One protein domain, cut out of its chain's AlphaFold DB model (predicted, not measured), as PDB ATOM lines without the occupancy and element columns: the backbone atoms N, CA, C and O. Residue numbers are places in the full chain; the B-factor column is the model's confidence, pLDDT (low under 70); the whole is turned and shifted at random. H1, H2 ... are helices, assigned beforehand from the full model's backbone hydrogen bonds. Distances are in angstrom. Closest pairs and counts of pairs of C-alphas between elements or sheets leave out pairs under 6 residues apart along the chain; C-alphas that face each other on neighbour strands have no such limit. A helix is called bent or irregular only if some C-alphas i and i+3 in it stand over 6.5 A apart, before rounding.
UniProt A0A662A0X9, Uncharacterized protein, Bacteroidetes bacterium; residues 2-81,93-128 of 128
ATOM      1  N   SER A   2      80.664 -18.406 396.291       86.56
ATOM      2  CA  SER A   2      82.043 -18.501 396.812       86.56
ATOM      3  C   SER A   2      82.143 -18.714 398.327       86.56
ATOM      4  O   SER A   2      82.896 -19.579 398.761       86.56
ATOM      5  N   LEU A   3      81.336 -18.002 399.126       87.81
ATOM      6  CA  LEU A   3      81.259 -18.198 400.581       87.81
ATOM      7  C   LEU A   3      80.959 -19.654 400.966       87.81
ATOM      8  O   LEU A   3      81.653 -20.227 401.798       87.81
ATOM      9  N   ARG A   4      79.942 -20.263 400.346       90.62
ATOM     10  CA  ARG A   4      79.533 -21.641 400.649       90.62
ATOM     11  C   ARG A   4      80.584 -22.659 400.221       90.62
ATOM     12  O   ARG A   4      80.790 -23.633 400.929       90.62
ATOM     13  N   ILE A   5      81.280 -22.405 399.112       90.31
ATOM     14  CA  ILE A   5      82.414 -23.229 398.673       90.31
ATOM     15  C   ILE A   5      83.537 -23.171 399.715       90.31
ATOM     16  O   ILE A   5      84.044 -24.207 400.137       90.31
ATOM     17  N   SER A   6      83.912 -21.971 400.165       87.50
ATOM     18  CA  SER A   6      84.936 -21.806 401.202       87.50
ATOM     19  C   SER A   6      84.534 -22.488 402.515       87.50
ATOM     20  O   SER A   6      85.358 -23.179 403.111       87.50
ATOM     21  N   LEU A   7      83.268 -22.355 402.926       89.69
ATOM     22  CA  LEU A   7      82.736 -23.028 404.111       89.69
ATOM     23  C   LEU A   7      82.800 -24.553 403.983       89.69
ATOM     24  O   LEU A   7      83.263 -25.202 404.910       89.69
ATOM     25  N   TYR A   8      82.427 -25.116 402.831       92.06
ATOM     26  CA  TYR A   8      82.513 -26.557 402.590       92.06
ATOM     27  C   TYR A   8      83.938 -27.094 402.800       92.06
ATOM     28  O   TYR A   8      84.122 -28.079 403.513       92.06
ATOM     29  N   TYR A   9      84.970 -26.446 402.243       91.00
ATOM     30  CA  TYR A   9      86.352 -26.908 402.451       91.00
ATOM     31  C   TYR A   9      86.810 -26.731 403.896       91.00
ATOM     32  O   TYR A   9      87.536 -27.580 404.416       91.00
ATOM     33  N   TYR A  10      86.383 -25.660 404.564       90.25
ATOM     34  CA  TYR A  10      86.640 -25.486 405.988       90.25
ATOM     35  C   TYR A  10      86.001 -26.619 406.807       90.25
ATOM     36  O   TYR A  10      86.691 -27.302 407.561       90.25
ATOM     37  N   GLU A  11      84.716 -26.897 406.601       91.62
ATOM     38  CA  GLU A  11      83.986 -27.939 407.326       91.62
ATOM     39  C   GLU A  11      84.555 -29.336 407.036       91.62
ATOM     40  O   GLU A  11      84.698 -30.153 407.946       91.62
ATOM     41  N   LYS A  12      84.954 -29.603 405.787       90.44
ATOM     42  CA  LYS A  12      85.578 -30.868 405.377       90.44
ATOM     43  C   LYS A  12      86.952 -31.078 406.013       90.44
ATOM     44  O   LYS A  12      87.245 -32.172 406.490       90.44
ATOM     45  N   THR A  13      87.794 -30.042 406.046       89.06
ATOM     46  CA  THR A  13      89.139 -30.116 406.653       89.06
ATOM     47  C   THR A  13      89.087 -30.297 408.170       89.06
ATOM     48  O   THR A  13      89.976 -30.931 408.732       89.06
ATOM     49  N   HIS A  14      88.022 -29.820 408.820       89.75
ATOM     50  CA  HIS A  14      87.822 -29.915 410.268       89.75
ATOM     51  C   HIS A  14      86.901 -31.075 410.692       89.75
ATOM     52  O   HIS A  14      86.527 -31.162 411.858       89.75
ATOM     53  N   ASN A  15      86.553 -31.990 409.776       91.25
ATOM     54  CA  ASN A  15      85.666 -33.142 410.014       91.25
ATOM     55  C   ASN A  15      84.265 -32.769 410.554       91.25
ATOM     56  O   ASN A  15      83.644 -33.559 411.260       91.25
ATOM     57  N   ILE A  16      83.761 -31.576 410.220       91.19
ATOM     58  CA  ILE A  16      82.401 -31.120 410.564       91.19
ATOM     59  C   ILE A  16      81.364 -31.786 409.648       91.19
ATOM     60  O   ILE A  16      80.250 -32.091 410.068       91.19
ATOM     61  N   ILE A  17      81.737 -32.035 408.391       90.75
ATOM     62  CA  ILE A  17      80.934 -32.778 407.414       90.75
ATOM     63  C   ILE A  17      81.644 -34.069 407.003       90.75
ATOM     64  O   ILE A  17      82.865 -34.190 407.122       90.75
ATOM     65  N   ASN A  18      80.874 -35.033 406.489       89.12
ATOM     66  CA  ASN A  18      81.422 -36.276 405.948       89.12
ATOM     67  C   ASN A  18      82.414 -35.968 404.806       89.12
ATOM     68  O   ASN A  18      82.098 -35.200 403.897       89.12
ATOM     69  N   LYS A  19      83.602 -36.587 404.838       84.94
ATOM     70  CA  LYS A  19      84.645 -36.433 403.811       84.94
ATOM     71  C   LYS A  19      84.190 -36.872 402.418       84.94
ATOM     72  O   LYS A  19      84.691 -36.325 401.435       84.94
ATOM     73  N   ASP A  20      83.235 -37.789 402.342       88.88
ATOM     74  CA  ASP A  20      82.710 -38.308 401.079       88.88
ATOM     75  C   ASP A  20      81.583 -37.442 400.502       88.88
ATOM     76  O   ASP A  20      81.186 -37.635 399.356       88.88
ATOM     77  N   ARG A  21      81.087 -36.451 401.261       89.31
ATOM     78  CA  ARG A  21      80.054 -35.529 400.778       89.31
ATOM     79  C   ARG A  21      80.582 -34.696 399.612       89.31
ATOM     80  O   ARG A  21      81.682 -34.132 399.688       89.31
ATOM     81  N   LEU A  22      79.774 -34.581 398.561       90.88
ATOM     82  CA  LEU A  22      80.100 -33.778 397.386       90.88
ATOM     83  C   LEU A  22      79.771 -32.301 397.618       90.88
ATOM     84  O   LEU A  22      78.810 -31.949 398.304       90.88
ATOM     85  N   LEU A  23      80.545 -31.412 396.989       90.19
ATOM     86  CA  LEU A  23      80.309 -29.971 397.090       90.19
ATOM     87  C   LEU A  23      78.923 -29.578 396.546       90.19
ATOM     88  O   LEU A  23      78.270 -28.704 397.109       90.19
ATOM     89  N   THR A  24      78.460 -30.217 395.468       88.56
ATOM     90  CA  THR A  24      77.133 -29.964 394.877       88.56
ATOM     91  C   THR A  24      76.004 -30.230 395.863       88.56
ATOM     92  O   THR A  24      75.121 -29.393 396.004       88.56
ATOM     93  N   GLU A  25      76.071 -31.353 396.576       89.44
ATOM     94  CA  GLU A  25      75.080 -31.735 397.584       89.44
ATOM     95  C   GLU A  25      75.070 -30.716 398.724       89.44
ATOM     96  O   GLU A  25      74.020 -30.223 399.126       89.44
ATOM     97  N   GLU A  26      76.253 -30.325 399.209       90.25
ATOM     98  CA  GLU A  26      76.363 -29.359 400.303       90.25
ATOM     99  C   GLU A  26      75.770 -27.990 399.933       90.25
ATOM    100  O   GLU A  26      75.097 -27.346 400.744       90.25
ATOM    101  N   LEU A  27      75.975 -27.532 398.696       89.88
ATOM    102  CA  LEU A  27      75.453 -26.247 398.229       89.88
ATOM    103  C   LEU A  27      73.918 -26.178 398.235       89.88
ATOM    104  O   LEU A  27      73.375 -25.084 398.416       89.88
ATOM    105  N   GLU A  28      73.232 -27.312 398.102       88.38
ATOM    106  CA  GLU A  28      71.769 -27.398 398.075       88.38
ATOM    107  C   GLU A  28      71.136 -27.424 399.477       88.38
ATOM    108  O   GLU A  28      70.014 -26.955 399.650       88.38
ATOM    109  N   LEU A  29      71.860 -27.883 400.504       89.12
ATOM    110  CA  LEU A  29      71.292 -28.145 401.837       89.12
ATOM    111  C   LEU A  29      70.881 -26.902 402.637       89.12
ATOM    112  O   LEU A  29      70.026 -26.987 403.516       89.12
ATOM    113  N   ARG A  30      71.533 -25.758 402.410       87.88
ATOM    114  CA  ARG A  30      71.384 -24.563 403.266       87.88
ATOM    115  C   ARG A  30      71.145 -23.298 402.431       87.88
ATOM    116  O   ARG A  30      72.035 -22.445 402.366       87.88
ATOM    117  N   PRO A  31      70.001 -23.181 401.733       93.75
ATOM    118  CA  PRO A  31      69.695 -21.986 400.957       93.75
ATOM    119  C   PRO A  31      69.592 -20.758 401.865       93.75
ATOM    120  O   PRO A  31      69.143 -20.856 403.005       93.75
ATOM    121  N   ASN A  32      69.987 -19.598 401.341       95.62
ATOM    122  CA  ASN A  32      69.992 -18.319 402.054       95.62
ATOM    123  C   ASN A  32      70.765 -18.381 403.383       95.62
ATOM    124  O   ASN A  32      70.282 -17.985 404.443       95.62
ATOM    125  N   TYR A  33      71.969 -18.946 403.326       94.75
ATOM    126  CA  TYR A  33      72.835 -19.158 404.481       94.75
ATOM    127  C   TYR A  33      73.109 -17.870 405.269       94.75
ATOM    128  O   TYR A  33      73.021 -17.880 406.496       94.75
ATOM    129  N   ILE A  34      73.409 -16.764 404.582       93.94
ATOM    130  CA  ILE A  34      73.685 -15.478 405.238       93.94
ATOM    131  C   ILE A  34      72.415 -14.962 405.914       93.94
ATOM    132  O   ILE A  34      72.460 -14.559 407.077       93.94
ATOM    133  N   ALA A  35      71.281 -15.007 405.213       96.69
ATOM    134  CA  ALA A  35      70.002 -14.595 405.774       96.69
ATOM    135  C   ALA A  35      69.656 -15.392 407.036       96.69
ATOM    136  O   ALA A  35      69.295 -14.795 408.047       96.69
ATOM    137  N   ASN A  36      69.844 -16.715 407.010       95.12
ATOM    138  CA  ASN A  36      69.573 -17.586 408.151       95.12
ATOM    139  C   ASN A  36      70.467 -17.256 409.353       95.12
ATOM    140  O   ASN A  36      69.959 -17.149 410.467       95.12
ATOM    141  N   ILE A  37      71.769 -17.027 409.144       93.38
ATOM    142  CA  ILE A  37      72.694 -16.638 410.225       93.38
ATOM    143  C   ILE A  37      72.289 -15.315 410.866       93.38
ATOM    144  O   ILE A  37      72.330 -15.176 412.086       93.38
ATOM    145  N   LEU A  38      71.897 -14.337 410.054       92.56
ATOM    146  CA  LEU A  38      71.484 -13.025 410.547       92.56
ATOM    147  C   LEU A  38      70.042 -13.029 411.095       92.56
ATOM    148  O   LEU A  38      69.574 -12.028 411.648       92.56
ATOM    149  N   GLY A  39      69.308 -14.137 410.941       94.88
ATOM    150  CA  GLY A  39      67.879 -14.224 411.235       94.88
ATOM    151  C   GLY A  39      67.064 -13.209 410.428       94.88
ATOM    152  O   GLY A  39      66.178 -12.554 410.979       94.88
ATOM    153  N   CYS A  40      67.434 -12.998 409.166       94.94
ATOM    154  CA  CYS A  40      66.804 -12.055 408.252       94.94
ATOM    155  C   CYS A  40      65.811 -12.747 407.312       94.94
ATOM    156  O   CYS A  40      65.994 -13.896 406.919       94.94
ATOM    157  N   ASN A  41      64.819 -11.990 406.863       97.00
ATOM    158  CA  ASN A  41      63.924 -12.313 405.760       97.00
ATOM    159  C   ASN A  41      63.873 -11.132 404.767       97.00
ATOM    160  O   ASN A  41      64.591 -10.141 404.922       97.00
ATOM    161  N   THR A  42      63.038 -11.225 403.732       96.94
ATOM    162  CA  THR A  42      62.887 -10.173 402.708       96.94
ATOM    163  C   THR A  42      62.441  -8.827 403.265       96.94
ATOM    164  O   THR A  42      62.760  -7.796 402.672       96.94
ATOM    165  N   ASP A  43      61.752  -8.826 404.400       98.00
ATOM    166  CA  ASP A  43      61.084  -7.646 404.935       98.00
ATOM    167  C   ASP A  43      61.998  -6.891 405.907       98.00
ATOM    168  O   ASP A  43      61.981  -5.663 405.948       98.00
ATOM    169  N   ASN A  44      62.858  -7.611 406.637       97.69
ATOM    170  CA  ASN A  44      63.682  -7.041 407.706       97.69
ATOM    171  C   ASN A  44      65.191  -6.981 407.408       97.69
ATOM    172  O   ASN A  44      65.940  -6.402 408.199       97.69
ATOM    173  N   TYR A  45      65.676  -7.551 406.293       97.75
ATOM    174  CA  TYR A  45      67.126  -7.663 406.079       97.75
ATOM    175  C   TYR A  45      67.832  -6.301 406.080       97.75
ATOM    176  O   TYR A  45      68.917  -6.173 406.639       97.75
ATOM    177  N   LYS A  46      67.208  -5.263 405.505       97.94
ATOM    178  CA  LYS A  46      67.780  -3.907 405.482       97.94
ATOM    179  C   LYS A  46      67.911  -3.323 406.882       97.94
ATOM    180  O   LYS A  46      68.948  -2.750 407.194       97.94
ATOM    181  N   GLU A  47      66.877  -3.464 407.707       97.31
ATOM    182  CA  GLU A  47      66.864  -2.971 409.087       97.31
ATOM    183  C   GLU A  47      67.972  -3.634 409.906       97.31
ATOM    184  O   GLU A  47      68.817  -2.945 410.477       97.31
ATOM    185  N   LYS A  48      68.042  -4.969 409.867       95.81
ATOM    186  CA  LYS A  48      69.079  -5.732 410.567       95.81
ATOM    187  C   LYS A  48      70.481  -5.341 410.113       95.81
ATOM    188  O   LYS A  48      71.340  -5.075 410.947       95.81
ATOM    189  N   ILE A  49      70.706  -5.219 408.807       95.69
ATOM    190  CA  ILE A  49      71.998  -4.776 408.267       95.69
ATOM    191  C   ILE A  49      72.322  -3.335 408.697       95.69
ATOM    192  O   ILE A  49      73.479  -3.019 408.958       95.69
ATOM    193  N   ASN A  50      71.327  -2.451 408.789       95.50
ATOM    194  CA  ASN A  50      71.526  -1.070 409.237       95.50
ATOM    195  C   ASN A  50      71.829  -0.949 410.731       95.50
ATOM    196  O   ASN A  50      72.461   0.028 411.120       95.50
ATOM    197  N   SER A  51      71.407  -1.920 411.542       94.69
ATOM    198  CA  SER A  51      71.740  -1.972 412.970       94.69
ATOM    199  C   SER A  51      73.209  -2.328 413.237       94.69
ATOM    200  O   SER A  51      73.722  -2.064 414.323       94.69
ATOM    201  N   SER A  52      73.909  -2.893 412.248       93.50
ATOM    202  CA  SER A  52      75.330  -3.204 412.359       93.50
ATOM    203  C   SER A  52      76.174  -1.931 412.373       93.50
ATOM    204  O   SER A  52      76.098  -1.119 411.451       93.50
ATOM    205  N   PHE A  53      77.053  -1.805 413.372       93.94
ATOM    206  CA  PHE A  53      78.025  -0.706 413.465       93.94
ATOM    207  C   PHE A  53      78.912  -0.596 412.213       93.94
ATOM    208  O   PHE A  53      79.200   0.498 411.733       93.94
ATOM    209  N   PHE A  54      79.336  -1.739 411.670       94.81
ATOM    210  CA  PHE A  54      80.215  -1.812 410.512       94.81
ATOM    211  C   PHE A  54      79.902  -3.047 409.661       94.81
ATOM    212  O   PHE A  54      79.517  -4.093 410.182       94.81
ATOM    213  N   ILE A  55      80.092  -2.922 408.345       94.06
ATOM    214  CA  ILE A  55      79.952  -4.009 407.372       94.06
ATOM    215  C   ILE A  55      81.222  -4.035 406.524       94.06
ATOM    216  O   ILE A  55      81.489  -3.092 405.780       94.06
ATOM    217  N   GLY A  56      81.987  -5.119 406.633       93.12
ATOM    218  CA  GLY A  56      83.158  -5.374 405.795       93.12
ATOM    219  C   GLY A  56      82.842  -6.291 404.615       93.12
ATOM    220  O   GLY A  56      81.893  -7.075 404.658       93.12
ATOM    221  N   ILE A  57      83.674  -6.218 403.578       92.38
ATOM    222  CA  ILE A  57      83.629  -7.083 402.399       92.38
ATOM    223  C   ILE A  57      84.869  -7.974 402.402       92.38
ATOM    224  O   ILE A  57      85.997  -7.485 402.353       92.38
ATOM    225  N   PHE A  58      84.663  -9.290 402.454       86.56
ATOM    226  CA  PHE A  58      85.754 -10.253 402.607       86.56
ATOM    227  C   PHE A  58      86.727 -10.228 401.419       86.56
ATOM    228  O   PHE A  58      87.938 -10.235 401.608       86.56
ATOM    229  N   GLU A  59      86.219 -10.087 400.196       86.12
ATOM    230  CA  GLU A  59      87.013  -9.919 398.971       86.12
ATOM    231  C   GLU A  59      87.879  -8.649 398.992       86.12
ATOM    232  O   GLU A  59      88.820  -8.520 398.214       86.12
ATOM    233  N   LYS A  60      87.573  -7.708 399.891       89.19
ATOM    234  CA  LYS A  60      88.297  -6.457 400.111       89.19
ATOM    235  C   LYS A  60      88.780  -6.365 401.561       89.19
ATOM    236  O   LYS A  60      88.717  -5.292 402.156       89.19
ATOM    237  N   ILE A  61      89.231  -7.475 402.159       88.31
ATOM    238  CA  ILE A  61      89.479  -7.559 403.609       88.31
ATOM    239  C   ILE A  61      90.438  -6.479 404.127       88.31
ATOM    240  O   ILE A  61      90.135  -5.823 405.120       88.31
ATOM    241  N   ASN A  62      91.541  -6.220 403.419       88.06
ATOM    242  CA  ASN A  62      92.512  -5.192 403.802       88.06
ATOM    243  C   ASN A  62      91.895  -3.783 403.781       88.06
ATOM    244  O   ASN A  62      92.121  -2.989 404.689       88.06
ATOM    245  N   GLU A  63      91.090  -3.474 402.762       90.81
ATOM    246  CA  GLU A  63      90.398  -2.185 402.639       90.81
ATOM    247  C   GLU A  63      89.299  -2.041 403.702       90.81
ATOM    248  O   GLU A  63      89.217  -1.020 404.382       90.81
ATOM    249  N   SER A  64      88.517  -3.102 403.910       93.06
ATOM    250  CA  SER A  64      87.480  -3.167 404.942       93.06
ATOM    251  C   SER A  64      88.064  -2.940 406.328       93.06
ATOM    252  O   SER A  64      87.499  -2.209 407.135       93.06
ATOM    253  N   PHE A  65      89.222  -3.526 406.604       90.69
ATOM    254  CA  PHE A  65      89.872  -3.375 407.893       90.69
ATOM    255  C   PHE A  65      90.457  -1.972 408.092       90.69
ATOM    256  O   PHE A  65      90.301  -1.398 409.166       90.69
ATOM    257  N   LYS A  66      91.030  -1.360 407.045       90.25
ATOM    258  CA  LYS A  66      91.434   0.058 407.078       90.25
ATOM    259  C   LYS A  66      90.252   0.983 407.370       90.25
ATOM    260  O   LYS A  66      90.385   1.894 408.185       90.25
ATOM    261  N   LEU A  67      89.099   0.741 406.745       92.62
ATOM    262  CA  LEU A  67      87.866   1.483 407.032       92.62
ATOM    263  C   LEU A  67      87.420   1.299 408.482       92.62
ATOM    264  O   LEU A  67      87.107   2.281 409.150       92.62
ATOM    265  N   PHE A  68      87.432   0.062 408.980       92.62
ATOM    266  CA  PHE A  68      87.079  -0.235 410.363       92.62
ATOM    267  C   PHE A  68      87.976   0.513 411.355       92.62
ATOM    268  O   PHE A  68      87.461   1.193 412.235       92.62
ATOM    269  N   VAL A  69      89.300   0.468 411.168       91.81
ATOM    270  CA  VAL A  69      90.275   1.177 412.016       91.81
ATOM    271  C   VAL A  69      90.033   2.689 412.024       91.81
ATOM    272  O   VAL A  69      90.064   3.295 413.094       91.81
ATOM    273  N   LYS A  70      89.734   3.291 410.861       89.88
ATOM    274  CA  LYS A  70      89.375   4.716 410.771       89.88
ATOM    275  C   LYS A  70      88.103   5.047 411.554       89.88
ATOM    276  O   LYS A  70      88.054   6.091 412.190       89.88
ATOM    277  N   LEU A  71      87.092   4.178 411.516       91.31
ATOM    278  CA  LEU A  71      85.825   4.395 412.226       91.31
ATOM    279  C   LEU A  71      85.957   4.333 413.747       91.31
ATOM    280  O   LEU A  71      85.198   5.002 414.440       91.31
ATOM    281  N   ILE A  72      86.886   3.528 414.260       91.94
ATOM    282  CA  ILE A  72      87.137   3.400 415.702       91.94
ATOM    283  C   ILE A  72      88.282   4.299 416.191       91.94
ATOM    284  O   ILE A  72      88.720   4.143 417.326       91.94
ATOM    285  N   GLU A  73      88.802   5.183 415.330       86.88
ATOM    286  CA  GLU A  73      89.926   6.093 415.616       86.88
ATOM    287  C   GLU A  73      91.161   5.381 416.204       86.88
ATOM    288  O   GLU A  73      91.902   5.914 417.031       86.88
ATOM    289  N   SER A  74      91.395   4.141 415.767       83.88
ATOM    290  CA  SER A  74      92.509   3.322 416.242       83.88
ATOM    291  C   SER A  74      93.756   3.516 415.379       83.88
ATOM    292  O   SER A  74      93.705   3.988 414.241       83.88
ATOM    293  N   LYS A  75      94.909   3.104 415.912       78.88
ATOM    294  CA  LYS A  75      96.157   3.008 415.145       78.88
ATOM    295  C   LYS A  75      96.027   1.963 414.038       78.88
ATOM    296  O   LYS A  75      95.296   0.986 414.196       78.88
ATOM    297  N   GLU A  76      96.752   2.176 412.941       74.69
ATOM    298  CA  GLU A  76      96.789   1.262 411.799       74.69
ATOM    299  C   GLU A  76      97.230  -0.140 412.239       74.69
ATOM    300  O   GLU A  76      98.235  -0.307 412.932       74.69
ATOM    301  N   VAL A  77      96.448  -1.149 411.852       71.81
ATOM    302  CA  VAL A  77      96.720  -2.554 412.152       71.81
ATOM    303  C   VAL A  77      96.910  -3.291 410.832       71.81
ATOM    304  O   VAL A  77      96.036  -3.278 409.964       71.81
ATOM    305  N   THR A  78      98.052  -3.956 410.689       75.38
ATOM    306  CA  THR A  78      98.346  -4.816 409.541       75.38
ATOM    307  C   THR A  78      97.756  -6.198 409.786       75.38
ATOM    308  O   THR A  78      98.052  -6.825 410.802       75.38
ATOM    309  N   LEU A  79      96.932  -6.693 408.859       76.00
ATOM    310  CA  LEU A  79      96.372  -8.038 408.968       76.00
ATOM    311  C   LEU A  79      97.471  -9.099 408.770       76.00
ATOM    312  O   LEU A  79      98.147  -9.093 407.736       76.00
ATOM    313  N   PRO A  80      97.662 -10.027 409.725       67.75
ATOM    314  CA  PRO A  80      98.671 -11.063 409.611       67.75
ATOM    315  C   PRO A  80      98.138 -12.198 408.725       67.75
ATOM    316  O   PRO A  80      97.490 -13.116 409.214       67.75
ATOM    317  N   LYS A  81      98.475 -12.142 407.430       69.19
ATOM    318  CA  LYS A  81      98.335 -13.221 406.427       69.19
ATOM    319  C   LYS A  81      96.907 -13.513 405.930       69.19
ATOM    320  O   LYS A  81      95.946 -13.601 406.683       69.19
ATOM    321  N   ASN A  93      83.505 -27.982 387.505       85.75
ATOM    322  CA  ASN A  93      82.548 -28.905 386.905       85.75
ATOM    323  C   ASN A  93      81.096 -28.431 387.058       85.75
ATOM    324  O   ASN A  93      80.180 -29.157 386.679       85.75
ATOM    325  N   PHE A  94      80.856 -27.237 387.616       89.94
ATOM    326  CA  PHE A  94      79.498 -26.723 387.733       89.94
ATOM    327  C   PHE A  94      78.913 -26.359 386.372       89.94
ATOM    328  O   PHE A  94      79.439 -25.528 385.634       89.94
ATOM    329  N   THR A  95      77.755 -26.940 386.081       92.12
ATOM    330  CA  THR A  95      76.945 -26.568 384.924       92.12
ATOM    331  C   THR A  95      76.310 -25.192 385.128       92.12
ATOM    332  O   THR A  95      76.018 -24.766 386.251       92.12
ATOM    333  N   SER A  96      76.005 -24.501 384.028       92.69
ATOM    334  CA  SER A  96      75.263 -23.235 384.075       92.69
ATOM    335  C   SER A  96      73.908 -23.384 384.775       92.69
ATOM    336  O   SER A  96      73.479 -22.465 385.472       92.69
ATOM    337  N   GLN A  97      73.263 -24.550 384.648       93.12
ATOM    338  CA  GLN A  97      71.999 -24.840 385.319       93.12
ATOM    339  C   GLN A  97      72.165 -24.944 386.841       93.12
ATOM    340  O   GLN A  97      71.371 -24.360 387.571       93.12
ATOM    341  N   GLN A  98      73.217 -25.605 387.335       92.00
ATOM    342  CA  GLN A  98      73.505 -25.664 388.775       92.00
ATOM    343  C   GLN A  98      73.775 -24.274 389.356       92.00
ATOM    344  O   GLN A  98      73.255 -23.932 390.416       92.00
ATOM    345  N   ILE A  99      74.535 -23.437 388.643       92.94
ATOM    346  CA  ILE A  99      74.794 -22.053 389.067       92.94
ATOM    347  C   ILE A  99      73.489 -21.249 389.108       92.94
ATOM    348  O   ILE A  99      73.266 -20.481 390.046       92.94
ATOM    349  N   LYS A 100      72.625 -21.415 388.101       94.19
ATOM    350  CA  LYS A 100      71.318 -20.754 388.045       94.19
ATOM    351  C   LYS A 100      70.431 -21.181 389.218       94.19
ATOM    352  O   LYS A 100      69.991 -20.312 389.964       94.19
ATOM    353  N   ASN A 101      70.274 -22.485 389.442       93.81
ATOM    354  CA  ASN A 101      69.494 -23.027 390.557       93.81
ATOM    355  C   ASN A 101      70.030 -22.528 391.903       93.81
ATOM    356  O   ASN A 101      69.264 -22.105 392.766       93.81
ATOM    357  N   PHE A 102      71.356 -22.506 392.075       94.75
ATOM    358  CA  PHE A 102      71.970 -21.969 393.285       94.75
ATOM    359  C   PHE A 102      71.579 -20.503 393.502       94.75
ATOM    360  O   PHE A 102      71.204 -20.129 394.612       94.75
ATOM    361  N   LYS A 103      71.650 -19.664 392.462       95.19
ATOM    362  CA  LYS A 103      71.267 -18.246 392.554       95.19
ATOM    363  C   LYS A 103      69.793 -18.065 392.902       95.19
ATOM    364  O   LYS A 103      69.479 -17.234 393.746       95.19
ATOM    365  N   GLU A 104      68.916 -18.846 392.281       95.94
ATOM    366  CA  GLU A 104      67.472 -18.801 392.527       95.94
ATOM    367  C   GLU A 104      67.143 -19.199 393.971       95.94
ATOM    368  O   GLU A 104      66.464 -18.451 394.677       95.94
ATOM    369  N   ASN A 105      67.727 -20.295 394.455       95.81
ATOM    370  CA  ASN A 105      67.522 -20.777 395.822       95.81
ATOM    371  C   ASN A 105      68.139 -19.853 396.886       95.81
ATOM    372  O   ASN A 105      67.696 -19.847 398.032       95.81
ATOM    373  N   ASN A 106      69.148 -19.058 396.520       97.00
ATOM    374  CA  ASN A 106      69.852 -18.142 397.421       97.00
ATOM    375  C   ASN A 106      69.523 -16.664 397.148       97.00
ATOM    376  O   ASN A 106      70.328 -15.781 397.447       97.00
ATOM    377  N   LYS A 107      68.358 -16.368 396.557       97.12
ATOM    378  CA  LYS A 107      67.987 -15.009 396.130       97.12
ATOM    379  C   LYS A 107      68.075 -13.971 397.256       97.12
ATOM    380  O   LYS A 107      68.491 -12.845 396.994       97.12
ATOM    381  N   LEU A 108      67.717 -14.328 398.492       97.62
ATOM    382  CA  LEU A 108      67.786 -13.397 399.620       97.62
ATOM    383  C   LEU A 108      69.238 -13.089 400.010       97.62
ATOM    384  O   LEU A 108      69.555 -11.928 400.252       97.62
ATOM    385  N   ASP A 109      70.134 -14.078 399.978       96.88
ATOM    386  CA  ASP A 109      71.568 -13.837 400.191       96.88
ATOM    387  C   ASP A 109      72.145 -12.886 399.134       96.88
ATOM    388  O   ASP A 109      72.949 -12.018 399.470       96.88
ATOM    389  N   TYR A 110      71.712 -12.997 397.872       96.56
ATOM    390  CA  TYR A 110      72.111 -12.054 396.821       96.56
ATOM    391  C   TYR A 110      71.575 -10.636 397.081       96.56
ATOM    392  O   TYR A 110      72.319  -9.670 396.936       96.56
ATOM    393  N   LEU A 111      70.328 -10.493 397.545       96.88
ATOM    394  CA  LEU A 111      69.774  -9.186 397.929       96.88
ATOM    395  C   LEU A 111      70.513  -8.562 399.121       96.88
ATOM    396  O   LEU A 111      70.750  -7.350 399.138       96.88
ATOM    397  N   ILE A 112      70.872  -9.379 400.114       96.69
ATOM    398  CA  ILE A 112      71.683  -8.970 401.265       96.69
ATOM    399  C   ILE A 112      73.059  -8.509 400.788       96.69
ATOM    400  O   ILE A 112      73.491  -7.417 401.150       96.69
ATOM    401  N   TRP A 113      73.717  -9.308 399.947       95.81
ATOM    402  CA  TRP A 113      75.028  -8.996 399.387       95.81
ATOM    403  C   TRP A 113      75.036  -7.656 398.649       95.81
ATOM    404  O   TRP A 113      75.846  -6.787 398.972       95.81
ATOM    405  N   ASP A 114      74.098  -7.447 397.724       96.56
ATOM    406  CA  ASP A 114      74.009  -6.209 396.947       96.56
ATOM    407  C   ASP A 114      73.768  -4.987 397.843       96.56
ATOM    408  O   ASP A 114      74.295  -3.899 397.595       96.56
ATOM    409  N   TYR A 115      72.973  -5.147 398.904       97.31
ATOM    410  CA  TYR A 115      72.718  -4.077 399.863       97.31
ATOM    411  C   TYR A 115      73.952  -3.752 400.713       97.31
ATOM    412  O   TYR A 115      74.312  -2.579 400.848       97.31
ATOM    413  N   CYS A 116      74.633  -4.776 401.233       96.12
ATOM    414  CA  CYS A 116      75.894  -4.632 401.955       96.12
ATOM    415  C   CYS A 116      76.961  -3.962 401.085       96.12
ATOM    416  O   CYS A 116      77.624  -3.040 401.553       96.12
ATOM    417  N   LEU A 117      77.076  -4.354 399.812       96.38
ATOM    418  CA  LEU A 117      78.034  -3.767 398.880       96.38
ATOM    419  C   LEU A 117      77.754  -2.277 398.651       96.38
ATOM    420  O   LEU A 117      78.666  -1.462 398.741       96.38
ATOM    421  N   LYS A 118      76.490  -1.882 398.445       96.50
ATOM    422  CA  LYS A 118      76.116  -0.460 398.311       96.50
ATOM    423  C   LYS A 118      76.463   0.357 399.557       96.50
ATOM    424  O   LYS A 118      76.991   1.466 399.442       96.50
ATOM    425  N   LYS A 119      76.182  -0.179 400.751       95.25
ATOM    426  CA  LYS A 119      76.559   0.471 402.017       95.25
ATOM    427  C   LYS A 119      78.074   0.587 402.152       95.25
ATOM    428  O   LYS A 119      78.560   1.648 402.530       95.25
ATOM    429  N   TYR A 120      78.796  -0.475 401.810       96.44
ATOM    430  CA  TYR A 120      80.250  -0.502 401.838       96.44
ATOM    431  C   TYR A 120      80.860   0.554 400.914       96.44
ATOM    432  O   TYR A 120      81.688   1.332 401.368       96.44
ATOM    433  N   GLU A 121      80.417   0.656 399.657       95.94
ATOM    434  CA  GLU A 121      80.931   1.671 398.723       95.94
ATOM    435  C   GLU A 121      80.616   3.100 399.194       95.94
ATOM    436  O   GLU A 121      81.450   3.996 399.084       95.94
ATOM    437  N   THR A 122      79.440   3.315 399.795       94.56
ATOM    438  CA  THR A 122      79.083   4.614 400.391       94.56
ATOM    439  C   THR A 122      80.029   4.976 401.537       94.56
ATOM    440  O   THR A 122      80.499   6.107 401.630       94.56
ATOM    441  N   LEU A 123      80.321   4.007 402.410       93.25
ATOM    442  CA  LEU A 123      81.244   4.183 403.522       93.25
ATOM    443  C   LEU A 123      82.671   4.420 403.021       93.25
ATOM    444  O   LEU A 123      83.345   5.331 403.493       93.25
ATOM    445  N   LYS A 124      83.104   3.633 402.036       93.69
ATOM    446  CA  LYS A 124      84.405   3.758 401.391       93.69
ATOM    447  C   LYS A 124      84.618   5.177 400.884       93.69
ATOM    448  O   LYS A 124      85.536   5.825 401.357       93.69
ATOM    449  N   ASN A 125      83.721   5.681 400.040       93.69
ATOM    450  CA  ASN A 125      83.835   7.020 399.450       93.69
ATOM    451  C   ASN A 125      83.849   8.156 400.487       93.69
ATOM    452  O   ASN A 125      84.255   9.272 400.176       93.69
ATOM    453  N   LYS A 126      83.361   7.903 401.707       92.19
ATOM    454  CA  LYS A 126      83.368   8.884 402.795       92.19
ATOM    455  C   LYS A 126      84.700   8.919 403.554       92.19
ATOM    456  O   LYS A 126      85.047   9.963 404.098       92.19
ATOM    457  N   TYR A 127      85.411   7.794 403.641       88.00
ATOM    458  CA  TYR A 127      86.564   7.634 404.538       88.00
ATOM    459  C   TYR A 127      87.871   7.240 403.833       88.00
ATOM    460  O   TYR A 127      88.921   7.274 404.479       88.00
ATOM    461  N   LEU A 128      87.844   6.863 402.556       84.81
ATOM    462  CA  LEU A 128      89.004   6.545 401.716       84.81
ATOM    463  C   LEU A 128      88.948   7.364 400.430       84.81
ATOM    464  O   LEU A 128      90.024   7.893 400.081       84.81
TER     465      LEU A 128
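Overview. This is residues 2 to 81 and 93 to 128 of the 128 residues of an uncharacterized protein of Bacteroidetes bacterium (UniProt A0A662A0X9). Picture a loose, open horseshoe of helices: long H7 makes its base, H5 makes one arm at H7's last residues, and H6, H2 and H1 lie toward the other end. Short H3 and H4 pack on H7, and the middle between H1 and H5 is empty. The printed part has 116 residues with seven named helices, H1 to H7 in order, and no named strand; its class is all helix. The radius of gyration of the C-alphas is 16.7 A, and the spans are 47 by 36 by 25 A.

Along the chain. Find C-alpha 107 at (67.987, -15.009, 396.130); from there H7, residues 107 to 127, runs 30.5 A to C-alpha 127 at (86.564, 7.634, 404.538). Look next for H3 at residues 33 to 38, H4 at 45 to 51 and H5 at 58 to 71, 17.5 A long. H5 is irregular, with C-alphas 59 and 62 8.7 A apart. H6 is residues 96 to 105, 14.3 A; H2 is 23 to 29; H1, residues 2 to 13, runs 16.8 A from C-alpha 2 at (82.043, -18.501, 396.812).

Arrangement. Begin at the hub, H7. Its residues 108 to 112 alone touch H3, closest at the C-alphas of Ile 34 and Asp 109, 5.7 A, at a steep tilt of 62 degrees. Its residues 112 to 116 alone touch H4, closest at C-alphas 45 and 112, 6.8 A; the tilt of 34 degrees is only just shallow. H5, with residues 67 to 70 alone, touches residues 123 to 127 of H7, closest at C-alphas 67 and 127, 6.8 A, at a steep tilt of 44 degrees. H6 is close to H7 but not clearly touching, with C-alphas 103 and 110 closest at 7.6 A; H6 and H2 are also close but not clearly touching, with C-alphas 28 and 102 closest at 7.2 A. H1, with residues 4 to 8 alone, touches H2, closest at C-alphas 4 and 27, 6.6 A, about perpendicular at 73 degrees. H1 and H5 are apart. Every O i to N i+4 pair is within hydrogen-bond range in H1, H3, H4, H6 and H7, against 2 of 3 in H2 and 8 of 10 in H5.

Size, cuts and confidence. The C-alphas of Lys 75 and Gln 97, 47.4 A apart, are the two farthest apart. Residues 82 to 92 are not printed, and C-alphas 81 and 93 are 29.6 A apart across this cut. Of the links that are printed whole, none is long. Mean pLDDT of the printed part is 91.4; residues 80 to 81 are under 70.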